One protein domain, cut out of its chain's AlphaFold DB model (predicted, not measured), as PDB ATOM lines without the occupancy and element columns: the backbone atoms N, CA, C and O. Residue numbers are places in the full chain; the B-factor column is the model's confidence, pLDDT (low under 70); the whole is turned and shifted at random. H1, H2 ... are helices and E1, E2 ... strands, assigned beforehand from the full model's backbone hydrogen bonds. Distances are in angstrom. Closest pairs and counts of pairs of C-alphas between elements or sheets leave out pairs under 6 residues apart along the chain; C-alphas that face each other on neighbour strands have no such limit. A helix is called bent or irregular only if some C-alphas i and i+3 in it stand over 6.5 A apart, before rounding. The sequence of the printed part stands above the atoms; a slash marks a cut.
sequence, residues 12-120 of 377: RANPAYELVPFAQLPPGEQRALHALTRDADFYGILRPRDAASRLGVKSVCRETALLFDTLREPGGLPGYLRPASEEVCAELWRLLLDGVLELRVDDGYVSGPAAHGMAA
ATOM      1  N   ARG A  12      82.040  80.964  75.532       98.00
ATOM      2  CA  ARG A  12      81.860  82.403  75.305       98.00
ATOM      3  C   ARG A  12      80.393  82.730  75.043       98.00
ATOM      4  O   ARG A  12      79.625  81.856  74.649       98.00
ATOM      5  N   ALA A  13      80.013  83.986  75.211       98.38
ATOM      6  CA  ALA A  13      78.765  84.530  74.709       98.38
ATOM      7  C   ALA A  13      78.789  84.553  73.175       98.38
ATOM      8  O   ALA A  13      79.806  84.900  72.570       98.38
ATOM      9  N   ASN A  14      77.678  84.186  72.537       97.88
ATOM     10  CA  ASN A  14      77.599  84.174  71.083       97.88
ATOM     11  C   ASN A  14      77.707  85.612  70.533       97.88
ATOM     12  O   ASN A  14      76.812  86.430  70.779       97.88
ATOM     13  N   PRO A  15      78.756  85.936  69.751       97.12
ATOM     14  CA  PRO A  15      78.994  87.297  69.274       97.12
ATOM     15  C   PRO A  15      77.944  87.781  68.263       97.12
ATOM     16  O   PRO A  15      77.850  88.983  68.010       97.12
ATOM     17  N   ALA A  16      77.138  86.877  67.695       96.94
ATOM     18  CA  ALA A  16      76.031  87.222  66.808       96.94
ATOM     19  C   ALA A  16      74.835  87.843  67.550       96.94
ATOM     20  O   ALA A  16      73.940  88.394  66.905       96.94
ATOM     21  N   TYR A  17      74.819  87.777  68.883       97.88
ATOM     22  CA  TYR A  17      73.842  88.460  69.717       97.88
ATOM     23  C   TYR A  17      74.353  89.811  70.223       97.88
ATOM     24  O   TYR A  17      75.547  90.037  70.445       97.88
ATOM     25  N   GLU A  18      73.407  90.712  70.458       97.25
ATOM     26  CA  GLU A  18      73.602  91.858  71.330       97.25
ATOM     27  C   GLU A  18      72.590  91.864  72.467       97.25
ATOM     28  O   GLU A  18      71.401  91.608  72.263       97.25
ATOM     29  N   LEU A  19      73.091  92.163  73.662       98.19
ATOM     30  CA  LEU A  19      72.299  92.370  74.860       98.19
ATOM     31  C   LEU A  19      71.842  93.827  74.915       98.19
ATOM     32  O   LEU A  19      72.668  94.738  74.924       98.19
ATOM     33  N   VAL A  20      70.528  94.042  74.961       97.94
ATOM     34  CA  VAL A  20      69.917  95.370  75.066       97.94
ATOM     35  C   VAL A  20      69.070  95.426  76.340       97.94
ATOM     36  O   VAL A  20      68.037  94.749  76.409       97.94
ATOM     37  N   PRO A  21      69.472  96.214  77.356       98.00
ATOM     38  CA  PRO A  21      68.673  96.415  78.562       98.00
ATOM     39  C   PRO A  21      67.296  96.989  78.224       98.00
ATOM     40  O   PRO A  21      67.185  97.841  77.341       98.00
ATOM     41  N   PHE A  22      66.249  96.596  78.956       96.88
ATOM     42  CA  PHE A  22      64.874  97.034  78.669       96.88
ATOM     43  C   PHE A  22      64.738  98.564  78.590       96.88
ATOM     44  O   PHE A  22      64.117  99.092  77.670       96.88
ATOM     45  N   ALA A  23      65.393  99.283  79.507       96.56
ATOM     46  CA  ALA A  23      65.382 100.747  79.555       96.56
ATOM     47  C   ALA A  23      66.000 101.422  78.313       96.56
ATOM     48  O   ALA A  23      65.751 102.600  78.071       96.56
ATOM     49  N   GLN A  24      66.799 100.691  77.532       97.25
ATOM     50  CA  GLN A  24      67.457 101.178  76.317       97.25
ATOM     51  C   GLN A  24      66.704 100.789  75.037       97.25
ATOM     52  O   GLN A  24      67.103 101.190  73.944       97.25
ATOM     53  N   LEU A  25      65.610 100.026  75.145       96.00
ATOM     54  CA  LEU A  25      64.792  99.670  73.989       96.00
ATOM     55  C   LEU A  25      64.026 100.886  73.448       96.00
ATOM     56  O   LEU A  25      63.649 101.769  74.221       96.00
ATOM     57  N   PRO A  26      63.713 100.931  72.142       95.38
ATOM     58  CA  PRO A  26      62.814 101.936  71.590       95.38
ATOM     59  C   PRO A  26      61.450 101.939  72.306       95.38
ATOM     60  O   PRO A  26      60.940 100.869  72.649       95.38
ATOM     61  N   PRO A  27      60.771 103.095  72.462       94.62
ATOM     62  CA  PRO A  27      59.499 103.169  73.192       94.62
ATOM     63  C   PRO A  27      58.399 102.232  72.668       94.62
ATOM     64  O   PRO A  27      57.539 101.795  73.429       94.62
ATOM     65  N   GLY A  28      58.398 101.931  71.364       92.38
ATOM     66  CA  GLY A  28      57.472 100.959  70.772       92.38
ATOM     67  C   GLY A  28      57.709  99.533  71.269       92.38
ATOM     68  O   GLY A  28      56.756  98.847  71.629       92.38
ATOM     69  N   GLU A  29      58.973  99.120  71.353       92.69
ATOM     70  CA  GLU A  29      59.377  97.805  71.859       92.69
ATOM     71  C   GLU A  29      59.168  97.702  73.371       92.69
ATOM     72  O   GLU A  29      58.632  96.702  73.840       92.69
ATOM     73  N   GLN A  30      59.476  98.763  74.128       93.38
ATOM     74  CA  GLN A  30      59.187  98.805  75.566       93.38
ATOM     75  C   GLN A  30      57.700  98.577  75.849       93.38
ATOM     76  O   GLN A  30      57.353  97.799  76.732       93.38
ATOM     77  N   ARG A  31      56.809  99.210  75.073       91.62
ATOM     78  CA  ARG A  31      55.360  98.983  75.199       91.62
ATOM     79  C   ARG A  31      54.972  97.547  74.859       91.62
ATOM     80  O   ARG A  31      54.162  96.969  75.575       91.62
ATOM     81  N   ALA A  32      55.540  96.978  73.795       87.56
ATOM     82  CA  ALA A  32      55.251  95.604  73.386       87.56
ATOM     83  C   ALA A  32      55.716  94.566  74.425       87.56
ATOM     84  O   ALA A  32      55.059  93.545  74.605       87.56
ATOM     85  N   LEU A  33      56.817  94.848  75.125       89.94
ATOM     86  CA  LEU A  33      57.451  93.947  76.090       89.94
ATOM     87  C   LEU A  33      57.159  94.305  77.552       89.94
ATOM     88  O   LEU A  33      57.668  93.646  78.451       89.94
ATOM     89  N   HIS A  34      56.321  95.312  77.815       89.12
ATOM     90  CA  HIS A  34      56.038  95.788  79.171       89.12
ATOM     91  C   HIS A  34      55.497  94.679  80.088       89.12
ATOM     92  O   HIS A  34      55.692  94.730  81.292       89.12
ATOM     93  N   ALA A  35      54.812  93.663  79.559       87.06
ATOM     94  CA  ALA A  35      54.328  92.552  80.380       87.06
ATOM     95  C   ALA A  35      55.469  91.754  81.047       87.06
ATOM     96  O   ALA A  35      55.283  91.260  82.157       87.06
ATOM     97  N   LEU A  36      56.652  91.704  80.424       87.62
ATOM     98  CA  LEU A  36      57.822  91.003  80.956       87.62
ATOM     99  C   LEU A  36      58.405  91.679  82.204       87.62
ATOM    100  O   LEU A  36      59.056  91.016  82.996       87.62
ATOM    101  N   THR A  37      58.137  92.969  82.434       90.44
ATOM    102  CA  THR A  37      58.642  93.690  83.620       90.44
ATOM    103  C   THR A  37      57.936  93.302  84.920       90.44
ATOM    104  O   THR A  37      58.318  93.775  85.988       90.44
ATOM    105  N   ARG A  38      56.903  92.451  84.843       88.69
ATOM    106  CA  ARG A  38      56.292  91.814  86.017       88.69
ATOM    107  C   ARG A  38      57.230  90.809  86.670       88.69
ATOM    108  O   ARG A  38      57.152  90.625  87.880       88.69
ATOM    109  N   ASP A  39      58.092  90.179  85.877       87.81
ATOM    110  CA  ASP A  39      59.182  89.378  86.401       87.81
ATOM    111  C   ASP A  39      60.240  90.326  86.971       87.81
ATOM    112  O   ASP A  39      60.837  91.136  86.254       87.81
ATOM    113  N   ALA A  40      60.446  90.234  88.285       90.69
ATOM    114  CA  ALA A  40      61.389  91.077  88.994       90.69
ATOM    115  C   ALA A  40      62.818  90.901  88.478       90.69
ATOM    116  O   ALA A  40      63.593  91.846  88.616       90.69
ATOM    117  N   ASP A  41      63.162  89.756  87.883       93.62
ATOM    118  CA  ASP A  41      64.495  89.442  87.372       93.62
ATOM    119  C   ASP A  41      64.678  89.732  85.887       93.62
ATOM    120  O   ASP A  41      65.803  89.635  85.389       93.62
ATOM    121  N   PHE A  42      63.634  90.174  85.182       94.94
ATOM    122  CA  PHE A  42      63.751  90.593  83.791       94.94
ATOM    123  C   PHE A  42      64.726  91.773  83.639       94.94
ATOM    124  O   PHE A  42      64.595  92.818  84.282       94.94
ATOM    125  N   TYR A  43      65.717  91.612  82.760       97.12
ATOM    126  CA  TYR A  43      66.756  92.612  82.506       97.12
ATOM    127  C   TYR A  43      66.588  93.299  81.144       97.12
ATOM    128  O   TYR A  43      66.695  94.523  81.025       97.12
ATOM    129  N   GLY A  44      66.331  92.519  80.094       96.88
ATOM    130  CA  GLY A  44      66.291  93.019  78.725       96.88
ATOM    131  C   GLY A  44      66.142  91.903  77.701       96.88
ATOM    132  O   GLY A  44      65.581  90.847  77.998       96.88
ATOM    133  N   ILE A  45      66.647  92.134  76.490       97.25
ATOM    134  CA  ILE A  45      66.591  91.152  75.404       97.25
ATOM    135  C   ILE A  45      67.966  90.886  74.797       97.25
ATOM    136  O   ILE A  45      68.806  91.779  74.711       97.25
ATOM    137  N   LEU A  46      68.157  89.665  74.307       97.31
ATOM    138  CA  LEU A  46      69.169  89.340  73.310       97.31
ATOM    139  C   LEU A  46      68.516  89.420  71.936       97.31
ATOM    140  O   LEU A  46      67.546  88.704  71.671       97.31
ATOM    141  N   ARG A  47      69.046  90.262  71.050       95.00
ATOM    142  CA  ARG A  47      68.606  90.321  69.650       95.00
ATOM    143  C   ARG A  47      69.767  90.031  68.698       95.00
ATOM    144  O   ARG A  47      70.905  90.379  69.018       95.00
ATOM    145  N   PRO A  48      69.520  89.366  67.560       95.44
ATOM    146  CA  PRO A  48      70.562  89.146  66.566       95.44
ATOM    147  C   PRO A  48      71.105  90.483  66.053       95.44
ATOM    148  O   PRO A  48      70.328  91.391  65.762       95.44
ATOM    149  N   ARG A  49      72.429  90.596  65.918       95.00
ATOM    150  CA  ARG A  49      73.078  91.771  65.309       95.00
ATOM    151  C   ARG A  49      72.815  91.867  63.809       95.00
ATOM    152  O   ARG A  49      72.739  92.962  63.264       95.00
ATOM    153  N   ASP A  50      72.699  90.715  63.155       92.19
ATOM    154  CA  ASP A  50      72.386  90.602  61.736       92.19
ATOM    155  C   ASP A  50      70.931  90.158  61.557       92.19
ATOM    156  O   ASP A  50      70.531  89.096  62.037       92.19
ATOM    157  N   ALA A  51      70.150  90.954  60.828       82.56
ATOM    158  CA  ALA A  51      68.763  90.646  60.498       82.56
ATOM    159  C   ALA A  51      68.619  89.414  59.582       82.56
ATOM    160  O   ALA A  51      67.550  88.809  59.547       82.56
ATOM    161  N   ALA A  52      69.676  89.029  58.854       82.56
ATOM    162  CA  ALA A  52      69.710  87.804  58.055       82.56
ATOM    163  C   ALA A  52      70.035  86.548  58.886       82.56
ATOM    164  O   ALA A  52      69.950  85.426  58.376       82.56
ATOM    165  N   SER A  53      70.395  86.716  60.163       84.19
ATOM    166  CA  SER A  53      70.650  85.601  61.069       84.19
ATOM    167  C   SER A  53      69.388  84.770  61.308       84.19
ATOM    168  O   SER A  53      68.271  85.279  61.367       84.19
ATOM    169  N   ARG A  54      69.571  83.460  61.506       81.31
ATOM    170  CA  ARG A  54      68.494  82.535  61.907       81.31
ATOM    171  C   ARG A  54      68.198  82.573  63.408       81.31
ATOM    172  O   ARG A  54      67.318  81.854  63.875       81.31
ATOM    173  N   LEU A  55      68.960  83.359  64.163       87.12
ATOM    174  CA  LEU A  55      68.785  83.531  65.596       87.12
ATOM    175  C   LEU A  55      67.488  84.299  65.889       87.12
ATOM    176  O   LEU A  55      67.128  85.236  65.184       87.12
ATOM    177  N   GLY A  56      66.779  83.900  66.943       87.25
ATOM    178  CA  GLY A  56      65.579  84.594  67.417       87.25
ATOM    179  C   GLY A  56      65.896  85.614  68.509       87.25
ATOM    180  O   GLY A  56      66.930  85.511  69.168       87.25
ATOM    181  N   VAL A  57      64.987  86.563  68.736       91.31
ATOM    182  CA  VAL A  57      65.025  87.442  69.917       91.31
ATOM    183  C   VAL A  57      64.676  86.630  71.167       91.31
ATOM    184  O   VAL A  57      63.774  85.794  71.124       91.31
ATOM    185  N   LYS A  58      65.383  86.868  72.275       93.44
ATOM    186  CA  LYS A  58      65.171  86.186  73.560       93.44
ATOM    187  C   LYS A  58      65.047  87.211  74.681       93.44
ATOM    188  O   LYS A  58      65.816  88.167  74.701       93.44
ATOM    189  N   SER A  59      64.124  87.012  75.615       94.00
ATOM    190  CA  SER A  59      64.165  87.714  76.901       94.00
ATOM    191  C   SER A  59      65.298  87.151  77.758       94.00
ATOM    192  O   SER A  59      65.641  85.974  77.649       94.00
ATOM    193  N   VAL A  60      65.896  87.993  78.598       95.12
ATOM    194  CA  VAL A  60      66.946  87.575  79.531       95.12
ATOM    195  C   VAL A  60      66.714  88.134  80.925       95.12
ATOM    196  O   VAL A  60      66.322  89.295  81.089       95.12
ATOM    197  N   CYS A  61      66.984  87.298  81.925       95.50
ATOM    198  CA  CYS A  61      67.044  87.713  83.316       95.50
ATOM    199  C   CYS A  61      68.406  88.349  83.650       95.50
ATOM    200  O   CYS A  61      69.349  88.301  82.850       95.50
ATOM    201  N   ARG A  62      68.524  88.942  84.843       96.12
ATOM    202  CA  ARG A  62      69.761  89.573  85.335       96.12
ATOM    203  C   ARG A  62      70.952  88.619  85.379       96.12
ATOM    204  O   ARG A  62      72.053  89.018  85.009       96.12
ATOM    205  N   GLU A  63      70.743  87.379  85.809       95.44
ATOM    206  CA  GLU A  63      71.820  86.390  85.918       95.44
ATOM    207  C   GLU A  63      72.362  85.991  84.543       95.44
ATOM    208  O   GLU A  63      73.573  86.011  84.323       95.44
ATOM    209  N   THR A  64      71.472  85.725  83.580       96.62
ATOM    210  CA  THR A  64      71.858  85.443  82.190       96.62
ATOM    211  C   THR A  64      72.546  86.642  81.543       96.62
ATOM    212  O   THR A  64      73.513  86.458  80.810       96.62
ATOM    213  N   ALA A  65      72.101  87.870  81.830       97.75
ATOM    214  CA  ALA A  65      72.762  89.088  81.362       97.75
ATOM    215  C   ALA A  65      74.192  89.218  81.918       97.75
ATOM    216  O   ALA A  65      75.129  89.424  81.149       97.75
ATOM    217  N   LEU A  66      74.378  89.013  83.230       97.56
ATOM    218  CA  LEU A  66      75.699  89.018  83.867       97.56
ATOM    219  C   LEU A  66      76.615  87.939  83.279       97.56
ATOM    220  O   LEU A  66      77.786  88.205  83.008       97.56
ATOM    221  N   LEU A  67      76.088  86.733  83.057       97.31
ATOM    222  CA  LEU A  67      76.830  85.639  82.432       97.31
ATOM    223  C   LEU A  67      77.242  85.976  81.000       97.31
ATOM    224  O   LEU A  67      78.398  85.765  80.635       97.31
ATOM    225  N   PHE A  68      76.320  86.529  80.212       97.88
ATOM    226  CA  PHE A  68      76.583  86.950  78.841       97.88
ATOM    227  C   PHE A  68      77.689  88.013  78.785       97.88
ATOM    228  O   PHE A  68      78.618  87.882  77.991       97.88
ATOM    229  N   ASP A  69      77.644  89.018  79.663       97.56
ATOM    230  CA  ASP A  69      78.680  90.053  79.744       97.56
ATOM    231  C   ASP A  69      80.028  89.505  80.235       97.56
ATOM    232  O   ASP A  69      81.075  89.865  79.694       97.56
ATOM    233  N   THR A  70      80.011  88.596  81.214       97.38
ATOM    234  CA  THR A  70      81.228  87.974  81.759       97.38
ATOM    235  C   THR A  70      81.935  87.106  80.716       97.38
ATOM    236  O   THR A  70      83.162  87.090  80.658       97.38
ATOM    237  N   LEU A  71      81.172  86.404  79.874       97.50
ATOM    238  CA  LEU A  71      81.687  85.497  78.847       97.50
ATOM    239  C   LEU A  71      81.846  86.156  77.469       97.50
ATOM    240  O   LEU A  71      81.964  85.452  76.468       97.50
ATOM    241  N   ARG A  72      81.870  87.493  77.375       97.00
ATOM    242  CA  ARG A  72      82.162  88.183  76.102       97.00
ATOM    243  C   ARG A  72      83.499  87.756  75.507       97.00
ATOM    244  O   ARG A  72      83.607  87.615  74.292       97.00
ATOM    245  N   GLU A  73      84.479  87.530  76.374       96.44
ATOM    246  CA  GLU A  73      85.743  86.904  76.016       96.44
ATOM    247  C   GLU A  73      85.718  85.411  76.375       96.44
ATOM    248  O   GLU A  73      85.120  85.027  77.384       96.44
ATOM    249  N   PRO A  74      86.381  84.556  75.581       97.44
ATOM    250  CA  PRO A  74      86.521  83.139  75.886       97.44
ATOM    251  C   PRO A  74      87.085  82.867  77.280       97.44
ATOM    252  O   PRO A  74      88.162  83.355  77.623       97.44
ATOM    253  N   GLY A  75      86.419  82.012  78.051       96.50
ATOM    254  CA  GLY A  75      86.880  81.651  79.386       96.50
ATOM    255  C   GLY A  75      86.210  80.405  79.949       96.50
ATOM    256  O   GLY A  75      85.269  79.862  79.375       96.50
ATOM    257  N   GLY A  76      86.724  79.934  81.085       95.25
ATOM    258  CA  GLY A  76      86.048  78.902  81.872       95.25
ATOM    259  C   GLY A  76      84.843  79.460  82.632       95.25
ATOM    260  O   GLY A  76      84.585  80.663  82.627       95.25
ATOM    261  N   LEU A  77      84.137  78.585  83.352       94.00
ATOM    262  CA  LEU A  77      82.958  78.976  84.128       94.00
ATOM    263  C   LEU A  77      83.289  80.083  85.158       94.00
ATOM    264  O   LEU A  77      84.232  79.880  85.937       94.00
ATOM    265  N   PRO A  78      82.541  81.207  85.209       94.12
ATOM    266  CA  PRO A  78      82.771  82.286  86.170       94.12
ATOM    267  C   PRO A  78      82.712  81.831  87.631       94.12
ATOM    268  O   PRO A  78      81.982  80.904  87.979       94.12
ATOM    269  N   GLY A  79      83.453  82.513  88.508       92.56
ATOM    270  CA  GLY A  79      83.579  82.127  89.918       92.56
ATOM    271  C   GLY A  79      82.256  82.097  90.691       92.56
ATOM    272  O   GLY A  79      82.085  81.234  91.542       92.56
ATOM    273  N   TYR A  80      81.302  82.975  90.360       92.31
ATOM    274  CA  TYR A  80      79.994  83.035  91.029       92.31
ATOM    275  C   TYR A  80      79.059  81.866  90.672       92.31
ATOM    276  O   TYR A  80      78.042  81.688  91.330       92.31
ATOM    277  N   LEU A  81      79.406  81.062  89.659       91.81
ATOM    278  CA  LEU A  81      78.700  79.827  89.301       91.81
ATOM    279  C   LEU A  81      79.412  78.571  89.833       91.81
ATOM    280  O   LEU A  81      79.049  77.459  89.454       91.81
ATOM    281  N   ARG A  82      80.457  78.721  90.667       87.75
ATOM    282  CA  ARG A  82      81.228  77.599  91.223       87.75
ATOM    283  C   ARG A  82      80.949  77.389  92.719       87.75
ATOM    284  O   ARG A  82      80.952  78.366  93.467       87.75
ATOM    285  N   PRO A  83      80.844  76.126  93.179       83.88
ATOM    286  CA  PRO A  83      80.776  74.900  92.372       83.88
ATOM    287  C   PRO A  83      79.450  74.821  91.597       83.88
ATOM    288  O   PRO A  83      78.416  75.245  92.105       83.88
ATOM    289  N   ALA A  84      79.482  74.286  90.375       83.38
ATOM    290  CA  ALA A  84      78.268  74.161  89.574       83.38
ATOM    291  C   ALA A  84      77.402  73.017  90.114       83.38
ATOM    292  O   ALA A  84      77.879  71.889  90.254       83.38
ATOM    293  N   SER A  85      76.137  73.309  90.414       89.06
ATOM    294  CA  SER A  85      75.123  72.284  90.663       89.06
ATOM    295  C   SER A  85      74.650  71.658  89.345       89.06
ATOM    296  O   SER A  85      74.908  72.184  88.259       89.06
ATOM    297  N   GLU A  86      73.903  70.555  89.426       86.69
ATOM    298  CA  GLU A  86      73.241  69.967  88.252       86.69
ATOM    299  C   GLU A  86      72.292  70.962  87.564       86.69
ATOM    300  O   GLU A  86      72.224  71.002  86.336       86.69
ATOM    301  N   GLU A  87      71.617  71.811  88.344       88.06
ATOM    302  CA  GLU A  87      70.741  72.877  87.843       88.06
ATOM    303  C   GLU A  87      71.526  73.920  87.036       88.06
ATOM    304  O   GLU A  87      71.112  74.286  85.935       88.06
ATOM    305  N   VAL A  88      72.700  74.341  87.525       90.31
ATOM    306  CA  VAL A  88      73.590  75.258  86.793       90.31
ATOM    307  C   VAL A  88      74.061  74.621  85.486       90.31
ATOM    308  O   VAL A  88      74.024  75.270  84.441       90.31
ATOM    309  N   CYS A  89      74.466  73.348  85.498       90.62
ATOM    310  CA  CYS A  89      74.862  72.641  84.277       90.62
ATOM    311  C   CYS A  89      73.703  72.520  83.273       90.62
ATOM    312  O   CYS A  89      73.909  72.727  82.075       90.62
ATOM    313  N   ALA A  90      72.484  72.236  83.743       88.88
ATOM    314  CA  ALA A  90      71.293  72.189  82.900       88.88
ATOM    315  C   ALA A  90      70.977  73.553  82.270       88.88
ATOM    316  O   ALA A  90      70.675  73.615  81.076       88.88
ATOM    317  N   GLU A  91      71.110  74.642  83.029       92.00
ATOM    318  CA  GLU A  91      70.892  75.996  82.519       92.00
ATOM    319  C   GLU A  91      71.967  76.412  81.504       92.00
ATOM    320  O   GLU A  91      71.644  76.914  80.428       92.00
ATOM    321  N   LEU A  92      73.245  76.131  81.773       94.06
ATOM    322  CA  LEU A  92      74.327  76.370  80.810       94.06
ATOM    323  C   LEU A  92      74.105  75.591  79.512       94.06
ATOM    324  O   LEU A  92      74.286  76.135  78.419       94.06
ATOM    325  N   TRP A  93      73.679  74.333  79.622       93.12
ATOM    326  CA  TRP A  93      73.341  73.517  78.465       93.12
ATOM    327  C   TRP A  93      72.149  74.091  77.695       93.12
ATOM    328  O   TRP A  93      72.206  74.182  76.470       93.12
ATOM    329  N   ARG A  94      71.108  74.570  78.389       93.31
ATOM    330  CA  ARG A  94      69.971  75.266  77.771       93.31
ATOM    331  C   ARG A  94      70.424  76.491  76.984       93.31
ATOM    332  O   ARG A  94      70.062  76.617  75.816       93.31
ATOM    333  N   LEU A  95      71.256  77.346  77.578       95.56
ATOM    334  CA  LEU A  95      71.800  78.538  76.920       95.56
ATOM    335  C   LEU A  95      72.672  78.187  75.704       95.56
ATOM    336  O   LEU A  95      72.619  78.886  74.689       95.56
ATOM    337  N   LEU A  96      73.438  77.097  75.773       95.25
ATOM    338  CA  LEU A  96      74.220  76.593  74.647       95.25
ATOM    339  C   LEU A  96      73.315  76.091  73.510       95.25
ATOM    340  O   LEU A  96      73.511  76.478  72.357       95.25
ATOM    341  N   LEU A  97      72.295  75.278  73.818       93.19
ATOM    342  CA  LEU A  97      71.332  74.768  72.830       93.19
ATOM    343  C   LEU A  97      70.464  75.872  72.217       93.19
ATOM    344  O   LEU A  97      70.009  75.759  71.078       93.19
ATOM    345  N   ASP A  98      70.267  76.959  72.951       92.69
ATOM    346  CA  ASP A  98      69.555  78.142  72.491       92.69
ATOM    347  C   ASP A  98      70.411  79.084  71.638       92.69
ATOM    348  O   ASP A  98      69.881  80.065  71.108       92.69
ATOM    349  N   GLY A  99      71.707  78.798  71.494       94.81
ATOM    350  CA  GLY A  99      72.641  79.627  70.741       94.81
ATOM    351  C   GLY A  99      73.090  80.886  71.480       94.81
ATOM    352  O   GLY A  99      73.697  81.750  70.857       94.81
ATOM    353  N   VAL A 100      72.774  81.031  72.772       97.12
ATOM    354  CA  VAL A 100      73.182  82.186  73.591       97.12
ATOM    355  C   VAL A 100      74.655  82.084  73.970       97.12
ATOM    356  O   VAL A 100      75.381  83.076  73.903       97.12
ATOM    357  N   LEU A 101      75.094  80.881  74.335       97.62
ATOM    358  CA  LEU A 101      76.496  80.557  74.574       97.62
ATOM    359  C   LEU A 101      77.057  79.738  73.413       97.62
ATOM    360  O   LEU A 101      76.317  79.081  72.679       97.62
ATOM    361  N   GLU A 102      78.377  79.751  73.282       97.56
ATOM    362  CA  GLU A 102      79.131  78.884  72.385       97.56
ATOM    363  C   GLU A 102      80.212  78.122  73.154       97.56
ATOM    364  O   GLU A 102      80.860  78.657  74.057       97.56
ATOM    365  N   LEU A 103      80.424  76.874  72.750       96.06
ATOM    366  CA  LEU A 103      81.423  75.957  73.279       96.06
ATOM    367  C   LEU A 103      82.643  75.954  72.362       96.06
ATOM    368  O   LEU A 103      82.499  75.815  71.145       96.06
ATOM    369  N   ARG A 104      83.840  76.091  72.939       96.00
ATOM    370  CA  ARG A 104      85.101  75.930  72.207       96.00
ATOM    371  C   ARG A 104      85.290  74.469  71.800       96.00
ATOM    372  O   ARG A 104      85.204  73.574  72.635       96.00
ATOM    373  N   VAL A 105      85.625  74.272  70.535       92.88
ATOM    374  CA  VAL A 105      86.042  73.003  69.926       92.88
ATOM    375  C   VAL A 105      87.342  73.237  69.156       92.88
ATOM    376  O   VAL A 105      87.755  74.393  69.025       92.88
ATOM    377  N   ASP A 106      87.984  72.177  68.660       89.25
ATOM    378  CA  ASP A 106      89.320  72.244  68.040       89.25
ATOM    379  C   ASP A 106      89.455  73.397  67.027       89.25
ATOM    380  O   ASP A 106      90.333  74.247  67.170       89.25
ATOM    381  N   ASP A 107      88.506  73.502  66.089       85.12
ATOM    382  CA  ASP A 107      88.540  74.485  64.996       85.12
ATOM    383  C   ASP A 107      87.560  75.663  65.169       85.12
ATOM    384  O   ASP A 107      87.173  76.317  64.199       85.12
ATOM    385  N   GLY A 108      87.144  75.977  66.401       95.25
ATOM    386  CA  GLY A 108      86.363  77.188  66.659       95.25
ATOM    387  C   GLY A 108      85.280  77.030  67.712       95.25
ATOM    388  O   GLY A 108      85.535  76.572  68.818       95.25
ATOM    389  N   TYR A 109      84.078  77.498  67.397       96.31
ATOM    390  CA  TYR A 109      82.984  77.603  68.353       96.31
ATOM    391  C   TYR A 109      81.700  77.033  67.790       96.31
ATOM    392  O   TYR A 109      81.338  77.316  66.649       96.31
ATOM    393  N   VAL A 110      81.008  76.254  68.611       94.69
ATOM    394  CA  VAL A 110      79.731  75.638  68.253       94.69
ATOM    395  C   VAL A 110      78.661  75.996  69.268       94.69
ATOM    396  O   VAL A 110      78.926  76.171  70.455       94.69
ATOM    397  N   SER A 111      77.424  76.075  68.799       94.81
ATOM    398  CA  SER A 111      76.241  76.252  69.631       94.81
ATOM    399  C   SER A 111      75.050  75.524  69.018       94.81
ATOM    400  O   SER A 111      75.132  74.969  67.913       94.81
ATOM    401  N   GLY A 112      73.942  75.477  69.752       93.19
ATOM    402  CA  GLY A 112      72.692  74.932  69.256       93.19
ATOM    403  C   GLY A 112      72.803  73.463  68.821       93.19
ATOM    404  O   GLY A 112      73.429  72.654  69.510       93.19
ATOM    405  N   PRO A 113      72.216  73.103  67.668       91.69
ATOM    406  CA  PRO A 113      72.242  71.736  67.149       91.69
ATOM    407  C   PRO A 113      73.652  71.185  66.889       91.69
ATOM    408  O   PRO A 113      73.866  69.983  67.013       91.69
ATOM    409  N   ALA A 114      74.620  72.047  66.555       91.69
ATOM    410  CA  ALA A 114      76.003  71.620  66.345       91.69
ATOM    411  C   ALA A 114      76.662  71.187  67.664       91.69
ATOM    412  O   ALA A 114      77.313  70.149  67.712       91.69
ATOM    413  N   ALA A 115      76.434  71.938  68.748       91.31
ATOM    414  CA  ALA A 115      76.921  71.568  70.077       91.31
ATOM    415  C   ALA A 115      76.235  70.300  70.613       91.31
ATOM    416  O   ALA A 115      76.888  69.444  71.210       91.31
ATOM    417  N   HIS A 116      74.930  70.147  70.358       90.88
ATOM    418  CA  HIS A 116      74.174  68.944  70.722       90.88
ATOM    419  C   HIS A 116      74.771  67.670  70.117       90.88
ATOM    420  O   HIS A 116      75.013  66.710  70.848       90.88
ATOM    421  N   GLY A 117      75.096  67.690  68.819       84.69
ATOM    422  CA  GLY A 117      75.679  66.539  68.124       84.69
ATOM    423  C   GLY A 117      77.025  66.068  68.687       84.69
ATOM    424  O   GLY A 117      77.387  64.913  68.492       84.69
ATOM    425  N   MET A 118      77.747  66.928  69.412       82.44
ATOM    426  CA  MET A 118      79.021  66.582  70.053       82.44
ATOM    427  C   MET A 118      78.850  65.965  71.441       82.44
ATOM    428  O   MET A 118      79.651  65.124  71.840       82.44
ATOM    429  N   ALA A 119      77.817  66.377  72.178       75.88
ATOM    430  CA  ALA A 119      77.517  65.839  73.504       75.88
ATOM    431  C   ALA A 119      76.701  64.538  73.448       75.88
ATOM    432  O   ALA A 119      76.665  63.792  74.425       75.88
ATOM    433  N   ALA A 120      76.033  64.264  72.324       63.00
ATOM    434  CA  ALA A 120      75.161  63.110  72.142       63.00
ATOM    435  C   ALA A 120      75.949  61.788  72.013       63.00
ATOM    436  O   ALA A 120      75.987  61.158  70.961       63.00
TER     437      ALA A 120
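What this domain is: This is residues 12 to 120 of the 377 residues of an uncharacterized protein of Asanoa ferruginea (UniProt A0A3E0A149). Two lobes sit side by side: a three-stranded sheet with H2 packed over it and H1 beyond, and a small hairpin, E4 and E5, with H3 and H4. A long link, residues 71 to 85, joins the lobes, and residues 12 to 13 pair with E4. The 109 printed residues run E1 H1 E2 E3 H2 H3 E4 E5 H4, class mixed, helices and strands; both sheets, E1 E2 E3 and E4 E5, are antiparallel. The whole is compact, radius of gyration of the C-alphas 14.6 A, spans 43 by 35 by 24 A.

How they stand to each other: In the larger sheet, E2 (residues 42 to 48) has edge strands E1 (17 to 21) and E3 (58 to 61) as antiparallel neighbours; N 18 and O 47 are 2.9 A apart, N 46 and O 58 2.8 A. E2 and E3 form a hairpin. H2 (62 to 70) is on this sheet, at a height over the sheet of 9.4 A. H1 (27 to 38) only grazes it with residues 30 to 37, and is irregular: C-alphas 32 and 35 are 7.7 A apart. E4 (101 to 105) and E5 (108 to 110) form a hairpin, N 103 to O 110 2.8 A. Residues 96 to 97 of H3 (86 to 97) touch H4 (112 to 119), closest C-alphas Leu 97 and Gly 112, 3.8 A, at a steep tilt of 52 degrees, opposite ways. H2 and H3 are near each other. Every O i to N i+4 pair is within hydrogen-bond range in H2 and H3, 4 of 8 in H1 and 3 of 4 in H4.

Where its parts are: E1 begins at C-alpha 17 (73.842, 88.460, 69.717); H4 ends at C-alpha 119 (77.517, 65.839, 73.504). E2 measures 18.6 A, H1 17.4 A and H3 16.3 A.

The domain as a whole: The C-alphas farthest apart, Arg 31 and Asp 106, are 43.8 A apart. The printed part has no cut. Residue 120 alone is under pLDDT 70.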